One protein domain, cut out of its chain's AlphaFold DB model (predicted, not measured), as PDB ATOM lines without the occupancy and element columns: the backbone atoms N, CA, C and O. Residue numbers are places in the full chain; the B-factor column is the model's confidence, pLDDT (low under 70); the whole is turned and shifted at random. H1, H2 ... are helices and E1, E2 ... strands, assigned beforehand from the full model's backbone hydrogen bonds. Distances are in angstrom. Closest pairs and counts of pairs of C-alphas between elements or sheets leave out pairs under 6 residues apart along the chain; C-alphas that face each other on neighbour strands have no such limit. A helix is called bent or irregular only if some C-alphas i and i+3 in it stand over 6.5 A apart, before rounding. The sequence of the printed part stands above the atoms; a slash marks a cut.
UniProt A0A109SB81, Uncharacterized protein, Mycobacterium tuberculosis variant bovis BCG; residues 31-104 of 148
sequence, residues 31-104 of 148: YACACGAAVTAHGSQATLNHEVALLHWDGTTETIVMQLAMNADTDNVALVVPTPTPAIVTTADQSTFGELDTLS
ATOM      1  N   TYR A  31      26.431 -44.786 -40.856       52.59
ATOM      2  CA  TYR A  31      26.242 -44.098 -39.574       52.59
ATOM      3  C   TYR A  31      27.417 -43.143 -39.262       52.59
ATOM      4  O   TYR A  31      27.466 -42.541 -38.194       52.59
ATOM      5  N   ALA A  32      28.373 -43.016 -40.192       46.66
ATOM      6  CA  ALA A  32      29.243 -41.870 -40.342       46.66
ATOM      7  C   ALA A  32      28.436 -40.699 -40.920       46.66
ATOM      8  O   ALA A  32      28.301 -40.528 -42.133       46.66
ATOM      9  N   CYS A  33      27.889 -39.914 -40.006       64.25
ATOM     10  CA  CYS A  33      27.580 -38.520 -40.258       64.25
ATOM     11  C   CYS A  33      28.891 -37.768 -40.514       64.25
ATOM     12  O   CYS A  33      29.962 -38.231 -40.111       64.25
ATOM     13  N   ALA A  34      28.837 -36.668 -41.259       61.84
ATOM     14  CA  ALA A  34      30.031 -36.001 -41.780       61.84
ATOM     15  C   ALA A  34      31.040 -35.646 -40.673       61.84
ATOM     16  O   ALA A  34      32.245 -35.617 -40.926       61.84
ATOM     17  N   CYS A  35      30.561 -35.434 -39.447       73.06
ATOM     18  CA  CYS A  35      31.375 -35.088 -38.295       73.06
ATOM     19  C   CYS A  35      31.747 -36.280 -37.388       73.06
ATOM     20  O   CYS A  35      32.592 -36.108 -36.514       73.06
ATOM     21  N   GLY A  36      31.186 -37.488 -37.548       80.81
ATOM     22  CA  GLY A  36      31.543 -38.609 -36.665       80.81
ATOM     23  C   GLY A  36      30.654 -39.851 -36.726       80.81
ATOM     24  O   GLY A  36      29.776 -39.984 -37.575       80.81
ATOM     25  N   ALA A  37      30.898 -40.776 -35.794       83.56
ATOM     26  CA  ALA A  37      30.189 -42.049 -35.677       83.56
ATOM     27  C   ALA A  37      29.500 -42.192 -34.315       83.56
ATOM     28  O   ALA A  37      30.137 -42.044 -33.270       83.56
ATOM     29  N   ALA A  38      28.208 -42.525 -34.324       87.06
ATOM     30  CA  ALA A  38      27.492 -42.934 -33.121       87.06
ATOM     31  C   ALA A  38      27.737 -44.420 -32.830       87.06
ATOM     32  O   ALA A  38      27.591 -45.271 -33.707       87.06
ATOM     33  N   VAL A  39      28.101 -44.727 -31.590       88.00
ATOM     34  CA  VAL A  39      28.397 -46.072 -31.101       88.00
ATOM     35  C   VAL A  39      27.429 -46.404 -29.973       88.00
ATOM     36  O   VAL A  39      27.310 -45.659 -28.999       88.00
ATOM     37  N   THR A  40      26.744 -47.534 -30.105       91.00
ATOM     38  CA  THR A  40      25.786 -48.066 -29.131       91.00
ATOM     39  C   THR A  40      26.321 -49.332 -28.468       91.00
ATOM     40  O   THR A  40      27.290 -49.946 -28.926       91.00
ATOM     41  N   ALA A  41      25.678 -49.750 -27.378       89.75
ATOM     42  CA  ALA A  41      25.896 -51.074 -26.808       89.75
ATOM     43  C   ALA A  41      25.469 -52.190 -27.783       89.75
ATOM     44  O   ALA A  41      24.640 -51.988 -28.674       89.75
ATOM     45  N   HIS A  42      26.009 -53.398 -27.592       88.00
ATOM     46  CA  HIS A  42      25.641 -54.553 -28.409       88.00
ATOM     47  C   HIS A  42      24.129 -54.816 -28.386       88.00
ATOM     48  O   HIS A  42      23.529 -54.932 -27.322       88.00
ATOM     49  N   GLY A  43      23.544 -54.967 -29.576       88.88
ATOM     50  CA  GLY A  43      22.116 -55.239 -29.756       88.88
ATOM     51  C   GLY A  43      21.227 -53.996 -29.840       88.88
ATOM     52  O   GLY A  43      20.063 -54.144 -30.195       88.88
ATOM     53  N   SER A  44      21.772 -52.801 -29.590       89.75
ATOM     54  CA  SER A  44      21.063 -51.523 -29.737       89.75
ATOM     55  C   SER A  44      21.454 -50.783 -31.006       89.75
ATOM     56  O   SER A  44      22.548 -50.964 -31.547       89.75
ATOM     57  N   GLN A  45      20.574 -49.896 -31.451       87.31
ATOM     58  CA  GLN A  45      20.729 -49.088 -32.649       87.31
ATOM     59  C   GLN A  45      20.539 -47.604 -32.329       87.31
ATOM     60  O   GLN A  45      19.771 -47.195 -31.457       87.31
ATOM     61  N   ALA A  46      21.270 -46.778 -33.063       87.06
ATOM     62  CA  ALA A  46      21.123 -45.335 -33.048       87.06
ATOM     63  C   ALA A  46      21.273 -44.829 -34.475       87.06
ATOM     64  O   ALA A  46      22.206 -45.212 -35.174       87.06
ATOM     65  N   THR A  47      20.353 -43.977 -34.906       83.62
ATOM     66  CA  THR A  47      20.345 -43.376 -36.239       83.62
ATOM     67  C   THR A  47      20.354 -41.866 -36.099       83.62
ATOM     68  O   THR A  47      19.513 -41.302 -35.401       83.62
ATOM     69  N   LEU A  48      21.307 -41.209 -36.757       84.44
ATOM     70  CA  LEU A  48      21.289 -39.758 -36.900       84.44
ATOM     71  C   LEU A  48      20.316 -39.383 -38.015       84.44
ATOM     72  O   LEU A  48      20.392 -39.913 -39.120       84.44
ATOM     73  N   ASN A  49      19.407 -38.465 -37.712       84.31
ATOM     74  CA  ASN A  49      18.375 -38.011 -38.645       84.31
ATOM     75  C   ASN A  49      18.667 -36.616 -39.190       84.31
ATOM     76  O   ASN A  49      18.160 -36.247 -40.246       84.31
ATOM     77  N   HIS A  50      19.436 -35.825 -38.442       84.81
ATOM     78  CA  HIS A  50      19.777 -34.460 -38.803       84.81
ATOM     79  C   HIS A  50      21.147 -34.098 -38.239       84.81
ATOM     80  O   HIS A  50      21.433 -34.378 -37.073       84.81
ATOM     81  N   GLU A  51      21.965 -33.461 -39.066       86.94
ATOM     82  CA  GLU A  51      23.302 -32.990 -38.725       86.94
ATOM     83  C   GLU A  51      23.530 -31.642 -39.409       86.94
ATOM     84  O   GLU A  51      23.374 -31.518 -40.625       86.94
ATOM     85  N   VAL A  52      23.903 -30.633 -38.623       87.12
ATOM     86  CA  VAL A  52      24.364 -29.334 -39.126       87.12
ATOM     87  C   VAL A  52      25.590 -28.926 -38.326       87.12
ATOM     88  O   VAL A  52      25.608 -29.040 -37.099       87.12
ATOM     89  N   ALA A  53      26.609 -28.436 -39.026       89.56
ATOM     90  CA  ALA A  53      27.831 -27.932 -38.426       89.56
ATOM     91  C   ALA A  53      28.139 -26.523 -38.940       89.56
ATOM     92  O   ALA A  53      28.020 -26.241 -40.133       89.56
ATOM     93  N   LEU A  54      28.556 -25.650 -38.027       90.88
ATOM     94  CA  LEU A  54      29.126 -24.343 -38.320       90.88
ATOM     95  C   LEU A  54      30.611 -24.386 -37.970       90.88
ATOM     96  O   LEU A  54      30.977 -24.710 -36.840       90.88
ATOM     97  N   LEU A  55      31.450 -24.053 -38.947       91.69
ATOM     98  CA  LEU A  55      32.898 -24.049 -38.804       91.69
ATOM     99  C   LEU A  55      33.403 -22.609 -38.803       91.69
ATOM    100  O   LEU A  55      33.061 -21.818 -39.684       91.69
ATOM    101  N   HIS A  56      34.250 -22.292 -37.833       92.56
ATOM    102  CA  HIS A  56      34.987 -21.039 -37.770       92.56
ATOM    103  C   HIS A  56      36.473 -21.335 -37.579       92.56
ATOM    104  O   HIS A  56      36.852 -22.099 -36.693       92.56
ATOM    105  N   TRP A  57      37.311 -20.718 -38.408       94.25
ATOM    106  CA  TRP A  57      38.762 -20.831 -38.343       94.25
ATOM    107  C   TRP A  57      39.372 -19.440 -38.217       94.25
ATOM    108  O   TRP A  57      39.155 -18.593 -39.084       94.25
ATOM    109  N   ASP A  58      40.164 -19.218 -37.170       93.44
ATOM    110  CA  ASP A  58      40.813 -17.925 -36.907       93.44
ATOM    111  C   ASP A  58      42.277 -17.847 -37.392       93.44
ATOM    112  O   ASP A  58      42.953 -16.840 -37.187       93.44
ATOM    113  N   GLY A  59      42.780 -18.901 -38.046       94.50
ATOM    114  CA  GLY A  59      44.196 -19.049 -38.408       94.50
ATOM    115  C   GLY A  59      44.967 -20.033 -37.527       94.50
ATOM    116  O   GLY A  59      46.014 -20.527 -37.946       94.50
ATOM    117  N   THR A  60      44.451 -20.339 -36.338       93.00
ATOM    118  CA  THR A  60      45.110 -21.191 -35.337       93.00
ATOM    119  C   THR A  60      44.178 -22.218 -34.706       93.00
ATOM    120  O   THR A  60      44.606 -23.339 -34.432       93.00
ATOM    121  N   THR A  61      42.918 -21.848 -34.498       91.88
ATOM    122  CA  THR A  61      41.914 -22.632 -33.795       91.88
ATOM    123  C   THR A  61      40.715 -22.853 -34.698       91.88
ATOM    124  O   THR A  61      40.159 -21.915 -35.275       91.88
ATOM    125  N   GLU A  62      40.297 -24.113 -34.787       92.69
ATOM    126  CA  GLU A  62      39.051 -24.507 -35.428       92.69
ATOM    127  C   GLU A  62      37.981 -24.643 -34.357       92.69
ATOM    128  O   GLU A  62      38.109 -25.438 -33.427       92.69
ATOM    129  N   THR A  63      36.926 -23.846 -34.477       93.12
ATOM    130  CA  THR A  63      35.727 -23.976 -33.654       93.12
ATOM    131  C   THR A  63      34.639 -24.606 -34.502       93.12
ATOM    132  O   THR A  63      34.240 -24.046 -35.524       93.12
ATOM    133  N   ILE A  64      34.157 -25.764 -34.062       91.75
ATOM    134  CA  ILE A  64      33.085 -26.502 -34.725       91.75
ATOM    135  C   ILE A  64      31.888 -26.523 -33.777       91.75
ATOM    136  O   ILE A  64      31.915 -27.187 -32.741       91.75
ATOM    137  N   VAL A  65      30.838 -25.785 -34.127       93.44
ATOM    138  CA  VAL A  65      29.544 -25.856 -33.440       93.44
ATOM    139  C   VAL A  65      28.687 -26.862 -34.191       93.44
ATOM    140  O   VAL A  65      28.551 -26.756 -35.407       93.44
ATOM    141  N   MET A  66      28.120 -27.843 -33.490       90.81
ATOM    142  CA  MET A  66      27.357 -28.930 -34.107       90.81
ATOM    143  C   MET A  66      25.978 -29.071 -33.473       90.81
ATOM    144  O   MET A  66      25.835 -28.999 -32.252       90.81
ATOM    145  N   GLN A  67      24.975 -29.333 -34.305       90.44
ATOM    146  CA  GLN A  67      23.648 -29.770 -33.892       90.44
ATOM    147  C   GLN A  67      23.370 -31.133 -34.514       90.44
ATOM    148  O   GLN A  67      23.391 -31.288 -35.735       90.44
ATOM    149  N   LEU A  68      23.095 -32.115 -33.657       89.00
ATOM    150  CA  LEU A  68      22.814 -33.489 -34.050       89.00
ATOM    151  C   LEU A  68      21.455 -33.896 -33.481       89.00
ATOM    152  O   LEU A  68      21.206 -33.726 -32.288       89.00
ATOM    153  N   ALA A  69      20.586 -34.450 -34.324       87.75
ATOM    154  CA  ALA A  69      19.342 -35.078 -33.896       87.75
ATOM    155  C   ALA A  69      19.412 -36.580 -34.168       87.75
ATOM    156  O   ALA A  69      19.689 -37.005 -35.291       87.75
ATOM    157  N   MET A  70      19.129 -37.381 -33.145       87.12
ATOM    158  CA  MET A  70      19.300 -38.830 -33.176       87.12
ATOM    159  C   MET A  70      18.062 -39.540 -32.633       87.12
ATOM    160  O   MET A  70      17.475 -39.113 -31.642       87.12
ATOM    161  N   ASN A  71      17.710 -40.655 -33.265       90.12
ATOM    162  CA  ASN A  71      16.783 -41.644 -32.736       90.12
ATOM    163  C   ASN A  71      17.589 -42.865 -32.290       90.12
ATOM    164  O   ASN A  71      18.271 -43.477 -33.109       90.12
ATOM    165  N   ALA A  72      17.499 -43.226 -31.014       89.56
ATOM    166  CA  ALA A  72      18.139 -44.412 -30.459       89.56
ATOM    167  C   ALA A  72      17.130 -45.223 -29.637       89.56
ATOM    168  O   ALA A  72      16.231 -44.649 -29.024       89.56
ATOM    169  N   ASP A  73      17.282 -46.548 -29.621       93.56
ATOM    170  CA  ASP A  73      16.519 -47.442 -28.732       93.56
ATOM    171  C   ASP A  73      17.159 -47.607 -27.342       93.56
ATOM    172  O   ASP A  73      16.716 -48.422 -26.535       93.56
ATOM    173  N   THR A  74      18.198 -46.822 -27.052       91.81
ATOM    174  CA  THR A  74      18.965 -46.856 -25.807       91.81
ATOM    175  C   THR A  74      19.347 -45.452 -25.355       91.81
ATOM    176  O   THR A  74      19.577 -44.567 -26.179       91.81
ATOM    177  N   ASP A  75      19.493 -45.274 -24.043       91.25
ATOM    178  CA  ASP A  75      19.952 -44.022 -23.429       91.25
ATOM    179  C   ASP A  75      21.486 -43.879 -23.444       91.25
ATOM    180  O   ASP A  75      22.025 -42.833 -23.087       91.25
ATOM    181  N   ASN A  76      22.211 -44.932 -23.843       90.81
ATOM    182  CA  ASN A  76      23.673 -44.956 -23.851       90.81
ATOM    183  C   ASN A  76      24.203 -44.947 -25.284       90.81
ATOM    184  O   ASN A  76      24.340 -45.997 -25.919       90.81
ATOM    185  N   VAL A  77      24.538 -43.752 -25.771       89.69
ATOM    186  CA  VAL A  77      25.175 -43.557 -27.074       89.69
ATOM    187  C   VAL A  77      26.447 -42.737 -26.904       89.69
ATOM    188  O   VAL A  77      26.437 -41.680 -26.276       89.69
ATOM    189  N   ALA A  78      27.545 -43.217 -27.479       90.31
ATOM    190  CA  ALA A  78      28.795 -42.476 -27.567       90.31
ATOM    191  C   ALA A  78      28.953 -41.893 -28.973       90.31
ATOM    192  O   ALA A  78      28.730 -42.586 -29.959       90.31
ATOM    193  N   LEU A  79      29.373 -40.632 -29.072       88.44
ATOM    194  CA  LEU A  79      29.745 -40.014 -30.342       88.44
ATOM    195  C   LEU A  79      31.272 -39.975 -30.455       88.44
ATOM    196  O   LEU A  79      31.946 -39.388 -29.611       88.44
ATOM    197  N   VAL A  80      31.811 -40.585 -31.508       88.62
ATOM    198  CA  VAL A  80      33.236 -40.543 -31.845       88.62
ATOM    199  C   VAL A  80      33.442 -39.536 -32.972       88.62
ATOM    200  O   VAL A  80      32.978 -39.752 -34.090       88.62
ATOM    201  N   VAL A  81      34.160 -38.452 -32.679       88.25
ATOM    202  CA  VAL A  81      34.494 -37.380 -33.628       88.25
ATOM    203  C   VAL A  81      35.997 -37.431 -33.909       88.25
ATOM    204  O   VAL A  81      36.784 -37.246 -32.978       88.25
ATOM    205  N   PRO A  82      36.435 -37.696 -35.152       85.19
ATOM    206  CA  PRO A  82      37.846 -37.625 -35.504       85.19
ATOM    207  C   PRO A  82      38.306 -36.164 -35.524       85.19
ATOM    208  O   PRO A  82      37.842 -35.382 -36.350       85.19
ATOM    209  N   THR A  83      39.240 -35.798 -34.651       87.88
ATOM    210  CA  THR A  83      39.880 -34.476 -34.667       87.88
ATOM    211  C   THR A  83      41.393 -34.627 -34.860       87.88
ATOM    212  O   THR A  83      41.978 -35.573 -34.324       87.88
ATOM    213  N   PRO A  84      42.064 -33.742 -35.625       85.12
ATOM    214  CA  PRO A  84      43.513 -33.842 -35.862       85.12
ATOM    215  C   PRO A  84      44.344 -33.789 -34.573       85.12
ATOM    216  O   PRO A  84      45.382 -34.437 -34.454       85.12
ATOM    217  N   THR A  85      43.865 -33.021 -33.600       88.81
ATOM    218  CA  THR A  85      44.368 -32.925 -32.230       88.81
ATOM    219  C   THR A  85      43.190 -33.043 -31.264       88.81
ATOM    220  O   THR A  85      42.055 -32.779 -31.666       88.81
ATOM    221  N   PRO A  86      43.403 -33.454 -30.000       90.81
ATOM    222  CA  PRO A  86      42.319 -33.545 -29.026       90.81
ATOM    223  C   PRO A  86      41.555 -32.219 -28.912       90.81
ATOM    224  O   PRO A  86      42.152 -31.185 -28.612       90.81
ATOM    225  N   ALA A  87      40.248 -32.254 -29.165       90.69
ATOM    226  CA  ALA A  87      39.391 -31.078 -29.078       90.69
ATOM    227  C   ALA A  87      38.839 -30.885 -27.659       90.69
ATOM    228  O   ALA A  87      38.603 -31.846 -26.923       90.69
ATOM    229  N   ILE A  88      38.594 -29.628 -27.292       93.44
ATOM    230  CA  ILE A  88      37.843 -29.279 -26.085       93.44
ATOM    231  C   ILE A  88      36.361 -29.282 -26.449       93.44
ATOM    232  O   ILE A  88      35.946 -28.589 -27.376       93.44
ATOM    233  N   VAL A  89      35.562 -30.046 -25.708       93.25
ATOM    234  CA  VAL A  89      34.121 -30.158 -25.942       93.25
ATOM    235  C   VAL A  89      33.378 -29.345 -24.896       93.25
ATOM    236  O   VAL A  89      33.574 -29.524 -23.694       93.25
ATOM    237  N   THR A  90      32.513 -28.454 -25.363       94.06
ATOM    238  CA  THR A  90      31.611 -27.665 -24.523       94.06
ATOM    239  C   THR A  90      30.239 -27.595 -25.181       94.06
ATOM    240  O   THR A  90      30.106 -27.817 -26.386       94.06
ATOM    241  N   THR A  91      29.209 -27.313 -24.391       94.31
ATOM    242  CA  THR A  91      27.859 -27.100 -24.912       94.31
ATOM    243  C   THR A  91      27.779 -25.720 -25.561       94.31
ATOM    244  O   THR A  91      28.061 -24.720 -24.904       94.31
ATOM    245  N   ALA A  92      27.390 -25.668 -26.833       92.00
ATOM    246  CA  ALA A  92      27.128 -24.417 -27.541       92.00
ATOM    247  C   ALA A  92      25.723 -23.866 -27.233       92.00
ATOM    248  O   ALA A  92      24.868 -24.582 -26.704       92.00
ATOM    249  N   ASP A  93      25.478 -22.605 -27.592       93.56
ATOM    250  CA  ASP A  93      24.145 -22.008 -27.490       93.56
ATOM    251  C   ASP A  93      23.178 -22.666 -28.490       93.56
ATOM    252  O   ASP A  93      23.517 -22.934 -29.645       93.56
ATOM    253  N   GLN A  94      21.949 -22.930 -28.048       89.62
ATOM    254  CA  GLN A  94      20.915 -23.515 -28.896       89.62
ATOM    255  C   GLN A  94      20.391 -22.521 -29.947       89.62
ATOM    256  O   GLN A  94      19.888 -22.961 -30.982       89.62
ATOM    257  N   SER A  95      20.522 -21.203 -29.727       93.31
ATOM    258  CA  SER A  95      20.076 -20.172 -30.676       93.31
ATOM    259  C   SER A  95      20.963 -20.065 -31.916       93.31
ATOM    260  O   SER A  95      20.485 -19.609 -32.957       93.31
ATOM    261  N   THR A  96      22.220 -20.526 -31.848       93.88
ATOM    262  CA  THR A  96      23.234 -20.314 -32.898       93.88
ATOM    263  C   THR A  96      22.754 -20.755 -34.281       93.88
ATOM    264  O   THR A  96      22.938 -20.038 -35.263       93.88
ATOM    265  N   PHE A  97      22.092 -21.911 -34.382       92.81
ATOM    266  CA  PHE A  97      21.593 -22.396 -35.671       92.81
ATOM    267  C   PHE A  97      20.321 -21.683 -36.141       92.81
ATOM    268  O   PHE A  97      20.120 -21.565 -37.346       92.81
ATOM    269  N   GLY A  98      19.497 -21.153 -35.232       93.00
ATOM    270  CA  GLY A  98      18.358 -20.306 -35.605       93.00
ATOM    271  C   GLY A  98      18.804 -18.949 -36.160       93.00
ATOM    272  O   GLY A  98      18.232 -18.436 -37.123       93.00
ATOM    273  N   GLU A  99      19.875 -18.389 -35.602       93.75
ATOM    274  CA  GLU A  99      20.520 -17.187 -36.137       93.75
ATOM    275  C   GLU A  99      21.159 -17.458 -37.503       93.75
ATOM    276  O   GLU A  99      20.977 -16.672 -38.434       93.75
ATOM    277  N   LEU A 100      21.846 -18.596 -37.658       92.31
ATOM    278  CA  LEU A 100      22.422 -19.001 -38.938       92.31
ATOM    279  C   LEU A 100      21.350 -19.186 -40.020       92.31
ATOM    280  O   LEU A 100      21.545 -18.724 -41.144       92.31
ATOM    281  N   ASP A 101      20.218 -19.816 -39.699       92.06
ATOM    282  CA  ASP A 101      19.080 -19.965 -40.619       92.06
ATOM    283  C   ASP A 101      18.542 -18.596 -41.060       92.06
ATOM    284  O   ASP A 101      18.376 -18.330 -42.250       92.06
ATOM    285  N   THR A 102      18.405 -17.665 -40.114       94.50
ATOM    286  CA  THR A 102      17.970 -16.292 -40.400       94.50
ATOM    287  C   THR A 102      18.946 -15.561 -41.329       94.50
ATOM    288  O   THR A 102      18.526 -14.905 -42.281       94.50
ATOM    289  N   LEU A 103      20.255 -15.671 -41.079       94.31
ATOM    290  CA  LEU A 103      21.298 -15.009 -41.873       94.31
ATOM    291  C   LEU A 103      21.516 -15.655 -43.248       94.31
ATOM    292  O   LEU A 103      21.968 -14.986 -44.177       94.31
ATOM    293  N   SER A 104      21.221 -16.948 -43.375       90.88
ATOM    294  CA  SER A 104      21.365 -17.714 -44.618       90.88
ATOM    295  C   SER A 104      20.069 -17.823 -45.425       90.88
ATOM    296  O   SER A 104      20.074 -18.419 -46.505       90.88
TER     297      SER A 104
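AT A GLANCE: This is residues 31 to 104 of the 148 residues of an uncharacterized protein of Mycobacterium tuberculosis variant bovis BCG (UniProt A0A109SB81). A long, bent hairpin of two strands, E2 and E3, runs through the domain; the small strand pair E1 and E4 lies on the inner side of the bend, beside the hairpin's open end, and the short helix H1 lies on the outer side, near the hairpin's middle. Residues 81 to 95, with no named element, swing out from E4 in a wide loop and come back past the E3 edge of the hairpin to H1. The printed part has 74 residues with four named strands and then one named helix, in the order E1, E2, E3, E4, H1. The class is mixed, helices and strands, with two antiparallel sheets of order E1 - E4 and E2 - E3. The whole is only just loose, close to compact, with a radius of gyration of the C-alphas of 14.0 A and spans of 42 by 31 by 19 A.

IN THESE COORDINATES: E1 is residues 36 to 40, 13.4 A long, and its C-alpha 36 is at (31.543, -38.609, -36.665). E2, residues 46 to 57, is the longest strand by residues; it measures 30.7 A and bends by 70 degrees at residue 49. E3, residues 62 to 72, starts with C-alpha 62 at (39.051, -24.507, -35.428), measures 29.3 A and bends by 50 degrees at residue 69. E4 is residues 77 to 80, 9.8 A long. H1, residues 96 to 104, measures 12.1 A and ends with C-alpha 104 at (21.365, -17.714, -44.618).

HOW THE PARTS SIT: E2 and E3 form a hairpin, antiparallel at 170 degrees, with N 54 and O 65 2.8 A apart and N 69 and O 50 2.9 A apart, within hydrogen-bond range. E1 and E4 are antiparallel at 150 degrees, with N 39 and O 78 within range at 2.8 A. Residues 32 to 33 pair antiparallel with residues 36 to 37 of E1. The closest C-alphas of E1 and E2 are those of Thr 40 and Ala 46, 6.7 A apart; those of E2 and E4 are Ala 46 and Val 77, 7.4 A apart. E3 and E4 meet only through their link. The closest C-alphas of E3 and H1 are those of Gln 67 and Phe 97, 7.9 A apart. E2 and H1 are near each other, with 5 pairs of C-alphas within 10 A. E1 is apart from E3 and from H1. In H1 every O i to N i+4 pair is within hydrogen-bond range.

THE WHOLE: The two C-alphas farthest apart are those of Gly 43 and Gly 59, at 43.3 A. The printed part has no cut. The links E1 to E2, E2 to E3 and E3 to E4 are tight; the link E4 to H1, of 15 residues, is long. The mean pLDDT of the printed part is 88.1, and residues 31 to 34 are under 70.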